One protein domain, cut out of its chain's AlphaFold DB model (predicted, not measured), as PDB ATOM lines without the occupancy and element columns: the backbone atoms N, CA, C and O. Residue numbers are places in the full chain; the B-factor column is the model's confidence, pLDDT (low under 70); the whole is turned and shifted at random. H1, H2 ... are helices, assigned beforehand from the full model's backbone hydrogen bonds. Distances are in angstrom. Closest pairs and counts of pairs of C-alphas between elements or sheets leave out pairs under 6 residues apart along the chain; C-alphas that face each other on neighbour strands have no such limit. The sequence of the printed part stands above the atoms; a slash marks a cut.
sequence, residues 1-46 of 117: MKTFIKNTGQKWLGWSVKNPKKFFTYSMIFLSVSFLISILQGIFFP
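This is residues 1 to 46 of the 117 residues of an uncharacterized protein of Chryseobacterium sp. FDAARGOS 1104 (UniProt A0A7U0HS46). Two helices, H1 and then the longer H2, meet near their ends in a wide V, with the corner at Asn 19 and both arms otherwise free. The printed part has 46 residues, two named helices and no named strand, and its class is all helix. It is extended, with a radius of gyration of the C-alphas of 15.7 A, and flat, spanning 42 by 30 by 6 A.

Find C-alpha 2 at (-39.556, -2.447, 18.416); from there H1, residues 2 to 18, runs 24.7 A. Past Asn 19, H2, residues 20 to 44, runs 35.8 A to C-alpha 44 at (-2.236, -10.141, 24.951).

Look at Ser 16 and Phe 23, whose C-alphas are the closest of H1 and H2 at 5.7 A: the helices are close but not clearly touching. They run opposite ways at a steep tilt of 69 degrees, only just short of about perpendicular. In H1 and H2 every O i to N i+4 pair is within hydrogen-bond range.

The C-alphas of Lys 18 and Pro 46 are the two farthest apart, at 42.6 A. The printed part has no cut, and the link from H1 to H2 is tight. In the B-factor column, residues 1 to 5 and residue 46 have pLDDT under 70.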
ATOM      1  N   MET A   1     -40.666  -6.052  16.092       53.47
ATOM      2  CA  MET A   1     -39.352  -5.992  16.783       53.47
ATOM      3  C   MET A   1     -39.258  -4.855  17.813       53.47
ATOM      4  O   MET A   1     -38.959  -5.140  18.964       53.47
ATOM      5  N   LYS A   2     -39.595  -3.596  17.474       58.03
ATOM      6  CA  LYS A   2     -39.556  -2.447  18.416       58.03
ATOM      7  C   LYS A   2     -40.411  -2.601  19.689       58.03
ATOM      8  O   LYS A   2     -39.984  -2.195  20.765       58.03
ATOM      9  N   THR A   3     -41.595  -3.200  19.591       66.25
ATOM     10  CA  THR A   3     -42.515  -3.400  20.726       66.25
ATOM     11  C   THR A   3     -41.999  -4.410  21.751       66.25
ATOM     12  O   THR A   3     -42.155  -4.183  22.947       66.25
ATOM     13  N   PHE A   4     -41.317  -5.470  21.310       65.38
ATOM     14  CA  PHE A   4     -40.696  -6.455  22.205       65.38
ATOM     15  C   PHE A   4     -39.559  -5.838  23.024       65.38
ATOM     16  O   PHE A   4     -39.517  -6.013  24.235       65.38
ATOM     17  N   ILE A   5     -38.693  -5.044  22.390       68.38
ATOM     18  CA  ILE A   5     -37.577  -4.362  23.066       68.38
ATOM     19  C   ILE A   5     -38.102  -3.380  24.123       68.38
ATOM     20  O   ILE A   5     -37.608  -3.353  25.249       68.38
ATOM     21  N   LYS A   6     -39.155  -2.621  23.795       71.69
ATOM     22  CA  LYS A   6     -39.772  -1.660  24.719       71.69
ATOM     23  C   LYS A   6     -40.392  -2.351  25.941       71.69
ATOM     24  O   LYS A   6     -40.181  -1.906  27.066       71.69
ATOM     25  N   ASN A   7     -41.110  -3.455  25.725       71.81
ATOM     26  CA  ASN A   7     -41.809  -4.170  26.793       71.81
ATOM     27  C   ASN A   7     -40.836  -4.938  27.711       71.81
ATOM     28  O   ASN A   7     -40.975  -4.927  28.935       71.81
ATOM     29  N   THR A   8     -39.799  -5.553  27.135       73.62
ATOM     30  CA  THR A   8     -38.741  -6.234  27.895       73.62
ATOM     31  C   THR A   8     -37.894  -5.241  28.692       73.62
ATOM     32  O   THR A   8     -37.615  -5.489  29.864       73.62
ATOM     33  N   GLY A   9     -37.558  -4.084  28.107       76.06
ATOM     34  CA  GLY A   9     -36.837  -3.010  28.794       76.06
ATOM     35  C   GLY A   9     -37.613  -2.436  29.984       76.06
ATOM     36  O   GLY A   9     -37.049  -2.279  31.061       76.06
ATOM     37  N   GLN A  10     -38.923  -2.201  29.842       78.62
ATOM     38  CA  GLN A  10     -39.766  -1.730  30.951       78.62
ATOM     39  C   GLN A  10     -39.868  -2.746  32.096       78.62
ATOM     40  O   GLN A  10     -39.800  -2.357  33.263       78.62
ATOM     41  N   LYS A  11     -39.977  -4.049  31.792       82.38
ATOM     42  CA  LYS A  11     -39.953  -5.106  32.820       82.38
ATOM     43  C   LYS A  11     -38.614  -5.173  33.554       82.38
ATOM     44  O   LYS A  11     -38.608  -5.310  34.775       82.38
ATOM     45  N   TRP A  12     -37.503  -5.053  32.830       79.81
ATOM     46  CA  TRP A  12     -36.161  -5.038  33.415       79.81
ATOM     47  C   TRP A  12     -35.937  -3.824  34.315       79.81
ATOM     48  O   TRP A  12     -35.516  -3.987  35.456       79.81
ATOM     49  N   LEU A  13     -36.308  -2.625  33.855       81.38
ATOM     50  CA  LEU A  13     -36.235  -1.404  34.661       81.38
ATOM     51  C   LEU A  13     -37.091  -1.517  35.929       81.38
ATOM     52  O   LEU A  13     -36.620  -1.217  37.024       81.38
ATOM     53  N   GLY A  14     -38.322  -2.021  35.804       83.19
ATOM     54  CA  GLY A  14     -39.201  -2.253  36.951       83.19
ATOM     55  C   GLY A  14     -38.640  -3.272  37.949       83.19
ATOM     56  O   GLY A  14     -38.827  -3.118  39.155       83.19
ATOM     57  N   TRP A  15     -37.926  -4.296  37.478       85.56
ATOM     58  CA  TRP A  15     -37.253  -5.265  38.344       85.56
ATOM     59  C   TRP A  15     -36.035  -4.663  39.059       85.56
ATOM     60  O   TRP A  15     -35.888  -4.868  40.266       85.56
ATOM     61  N   SER A  16     -35.224  -3.864  38.356       82.69
ATOM     62  CA  SER A  16     -34.060  -3.174  38.926       82.69
ATOM     63  C   SER A  16     -34.445  -2.213  40.049       82.69
ATOM     64  O   SER A  16     -33.784  -2.190  41.085       82.69
ATOM     65  N   VAL A  17     -35.548  -1.473  39.888       83.12
ATOM     66  CA  VAL A  17     -36.063  -0.562  40.929       83.12
ATOM     67  C   VAL A  17     -36.572  -1.333  42.150       83.12
ATOM     68  O   VAL A  17     -36.370  -0.899  43.281       83.12
ATOM     69  N   LYS A  18     -37.193  -2.503  41.949       89.38
ATOM     70  CA  LYS A  18     -37.703  -3.340  43.050       89.38
ATOM     71  C   LYS A  18     -36.602  -4.056  43.836       89.38
ATOM     72  O   LYS A  18     -36.794  -4.337  45.013       89.38
ATOM     73  N   ASN A  19     -35.470  -4.378  43.207       88.44
ATOM     74  CA  ASN A  19     -34.371  -5.126  43.829       88.44
ATOM     75  C   ASN A  19     -33.010  -4.434  43.611       88.44
ATOM     76  O   ASN A  19     -32.112  -5.018  42.992       88.44
ATOM     77  N   PRO A  20     -32.809  -3.221  44.160       86.56
ATOM     78  CA  PRO A  20     -31.647  -2.390  43.844       86.56
ATOM     79  C   PRO A  20     -30.325  -3.029  44.279       86.56
ATOM     80  O   PRO A  20     -29.341  -2.966  43.548       86.56
ATOM     81  N   LYS A  21     -30.302  -3.724  45.429       88.88
ATOM     82  CA  LYS A  21     -29.098  -4.416  45.921       88.88
ATOM     83  C   LYS A  21     -28.606  -5.478  44.938       88.88
ATOM     84  O   LYS A  21     -27.431  -5.486  44.598       88.88
ATOM     85  N   LYS A  22     -29.505  -6.340  44.450       88.31
ATOM     86  CA  LYS A  22     -29.149  -7.418  43.512       88.31
ATOM     87  C   LYS A  22     -28.680  -6.857  42.173       88.31
ATOM     88  O   LYS A  22     -27.685  -7.332  41.640       88.31
ATOM     89  N   PHE A  23     -29.362  -5.828  41.668       91.06
ATOM     90  CA  PHE A  23     -28.949  -5.132  40.450       91.06
ATOM     91  C   PHE A  23     -27.521  -4.590  40.573       91.06
ATOM     92  O   PHE A  23     -26.685  -4.863  39.715       91.06
ATOM     93  N   PHE A  24     -27.219  -3.909  41.682       90.19
ATOM     94  CA  PHE A  24     -25.887  -3.361  41.917       90.19
ATOM     95  C   PHE A  24     -24.826  -4.458  42.042       90.19
ATOM     96  O   PHE A  24     -23.756  -4.329  41.460       90.19
ATOM     97  N   THR A  25     -25.128  -5.571  42.719       92.62
ATOM     98  CA  THR A  25     -24.217  -6.724  42.805       92.62
ATOM     99  C   THR A  25     -23.894  -7.302  41.427       92.62
ATOM    100  O   THR A  25     -22.722  -7.511  41.122       92.62
ATOM    101  N   TYR A  26     -24.898  -7.523  40.573       92.94
ATOM    102  CA  TYR A  26     -24.669  -8.034  39.218       92.94
ATOM    103  C   TYR A  26     -23.883  -7.048  38.353       92.94
ATOM    104  O   TYR A  26     -22.952  -7.462  37.664       92.94
ATOM    105  N   SER A  27     -24.202  -5.751  38.421       92.12
ATOM    106  CA  SER A  27     -23.412  -4.712  37.750       92.12
ATOM    107  C   SER A  27     -21.969  -4.687  38.242       92.12
ATOM    108  O   SER A  27     -21.063  -4.566  37.424       92.12
ATOM    109  N   MET A  28     -21.743  -4.847  39.547       94.38
ATOM    110  CA  MET A  28     -20.399  -4.853  40.117       94.38
ATOM    111  C   MET A  28     -19.592  -6.052  39.616       94.38
ATOM    112  O   MET A  28     -18.461  -5.882  39.176       94.38
ATOM    113  N   ILE A  29     -20.192  -7.247  39.597       95.88
ATOM    114  CA  ILE A  29     -19.561  -8.460  39.056       95.88
ATOM    115  C   ILE A  29     -19.232  -8.279  37.572       95.88
ATOM    116  O   ILE A  29     -18.115  -8.568  37.146       95.88
ATOM    117  N   PHE A  30     -20.180  -7.768  36.784       95.62
ATOM    118  CA  PHE A  30     -19.974  -7.516  35.358       95.62
ATOM    119  C   PHE A  30     -18.834  -6.521  35.110       95.62
ATOM    120  O   PHE A  30     -18.002  -6.739  34.227       95.62
ATOM    121  N   LEU A  31     -18.766  -5.454  35.909       95.06
ATOM    122  CA  LEU A  31     -17.710  -4.452  35.826       95.06
ATOM    123  C   LEU A  31     -16.345  -5.057  36.177       95.06
ATOM    124  O   LEU A  31     -15.384  -4.850  35.442       95.06
ATOM    125  N   SER A  32     -16.271  -5.851  37.248       96.06
ATOM    126  CA  SER A  32     -15.045  -6.547  37.648       96.06
ATOM    127  C   SER A  32     -14.558  -7.518  36.572       96.06
ATOM    128  O   SER A  32     -13.376  -7.513  36.238       96.06
ATOM    129  N   VAL A  33     -15.453  -8.311  35.975       96.69
ATOM    130  CA  VAL A  33     -15.096  -9.237  34.887       96.69
ATOM    131  C   VAL A  33     -14.626  -8.471  33.650       96.69
ATOM    132  O   VAL A  33     -13.593  -8.810  33.076       96.69
ATOM    133  N   SER A  34     -15.329  -7.403  33.269       94.25
ATOM    134  CA  SER A  34     -14.946  -6.564  32.125       94.25
ATOM    135  C   SER A  34     -13.573  -5.920  32.326       94.25
ATOM    136  O   SER A  34     -12.774  -5.853  31.394       94.25
ATOM    137  N   PHE A  35     -13.269  -5.496  33.553       94.12
ATOM    138  CA  PHE A  35     -11.969  -4.941  33.906       94.12
ATOM    139  C   PHE A  35     -10.842  -5.972  33.756       94.12
ATOM    140  O   PHE A  35      -9.823  -5.678  33.133       94.12
ATOM    141  N   LEU A  36     -11.043  -7.202  34.241       94.81
ATOM    142  CA  LEU A  36     -10.075  -8.292  34.069       94.81
ATOM    143  C   LEU A  36      -9.846  -8.633  32.591       94.81
ATOM    144  O   LEU A  36      -8.704  -8.810  32.170       94.81
ATOM    145  N   ILE A  37     -10.915  -8.668  31.788       93.12
ATOM    146  CA  ILE A  37     -10.818  -8.884  30.338       93.12
ATOM    147  C   ILE A  37     -10.035  -7.745  29.675       93.12
ATOM    148  O   ILE A  37      -9.176  -8.015  28.844       93.12
ATOM    149  N   SER A  38     -10.267  -6.489  30.067       87.69
ATOM    150  CA  SER A  38      -9.533  -5.337  29.529       87.69
ATOM    151  C   SER A  38      -8.038  -5.392  29.852       87.69
ATOM    152  O   SER A  38      -7.224  -5.018  29.009       87.69
ATOM    153  N   ILE A  39      -7.665  -5.866  31.046       88.19
ATOM    154  CA  ILE A  39      -6.257  -6.072  31.421       88.19
ATOM    155  C   ILE A  39      -5.636  -7.159  30.542       88.19
ATOM    156  O   ILE A  39      -4.575  -6.945  29.957       88.19
ATOM    157  N   LEU A  40      -6.307  -8.305  30.408       88.12
ATOM    158  CA  LEU A  40      -5.840  -9.399  29.554       88.12
ATOM    159  C   LEU A  40      -5.719  -8.959  28.092       88.12
ATOM    160  O   LEU A  40      -4.736  -9.291  27.439       88.12
ATOM    161  N   GLN A  41      -6.670  -8.169  27.594       83.88
ATOM    162  CA  GLN A  41      -6.620  -7.612  26.249       83.88
ATOM    163  C   GLN A  41      -5.433  -6.659  26.079       83.88
ATOM    164  O   GLN A  41      -4.748  -6.750  25.072       83.88
ATOM    165  N   GLY A  42      -5.135  -5.805  27.062       79.81
ATOM    166  CA  GLY A  42      -3.970  -4.916  27.011       79.81
ATOM    167  C   GLY A  42      -2.625  -5.652  27.007       79.81
ATOM    168  O   GLY A  42      -1.678  -5.186  26.378       79.81
ATOM    169  N   ILE A  43      -2.541  -6.809  27.676       81.50
ATOM    170  CA  ILE A  43      -1.322  -7.635  27.726       81.50
ATOM    171  C   ILE A  43      -1.182  -8.502  26.466       81.50
ATOM    172  O   ILE A  43      -0.094  -8.609  25.909       81.50
ATOM    173  N   PHE A  44      -2.266  -9.149  26.031       78.69
ATOM    174  CA  PHE A  44      -2.236 -10.141  24.951       78.69
ATOM    175  C   PHE A  44      -2.383  -9.518  23.557       78.69
ATOM    176  O   PHE A  44      -1.866 -10.050  22.579       78.69
ATOM    177  N   PHE A  45      -3.059  -8.373  23.472       73.56
ATOM    178  CA  PHE A  45      -3.142  -7.541  22.277       73.56
ATOM    179  C   PHE A  45      -2.451  -6.212  22.574       73.56
ATOM    180  O   PHE A  45      -3.141  -5.217  22.817       73.56
ATOM    181  N   PRO A  46      -1.103  -6.166  22.568       69.31
ATOM    182  CA  PRO A  46      -0.412  -4.891  22.557       69.31
ATOM    183  C   PRO A  46      -0.943  -4.122  21.349       69.31
ATOM    184  O   PRO A  46      -0.696  -4.484  20.200       69.31
TER     185      PRO A  46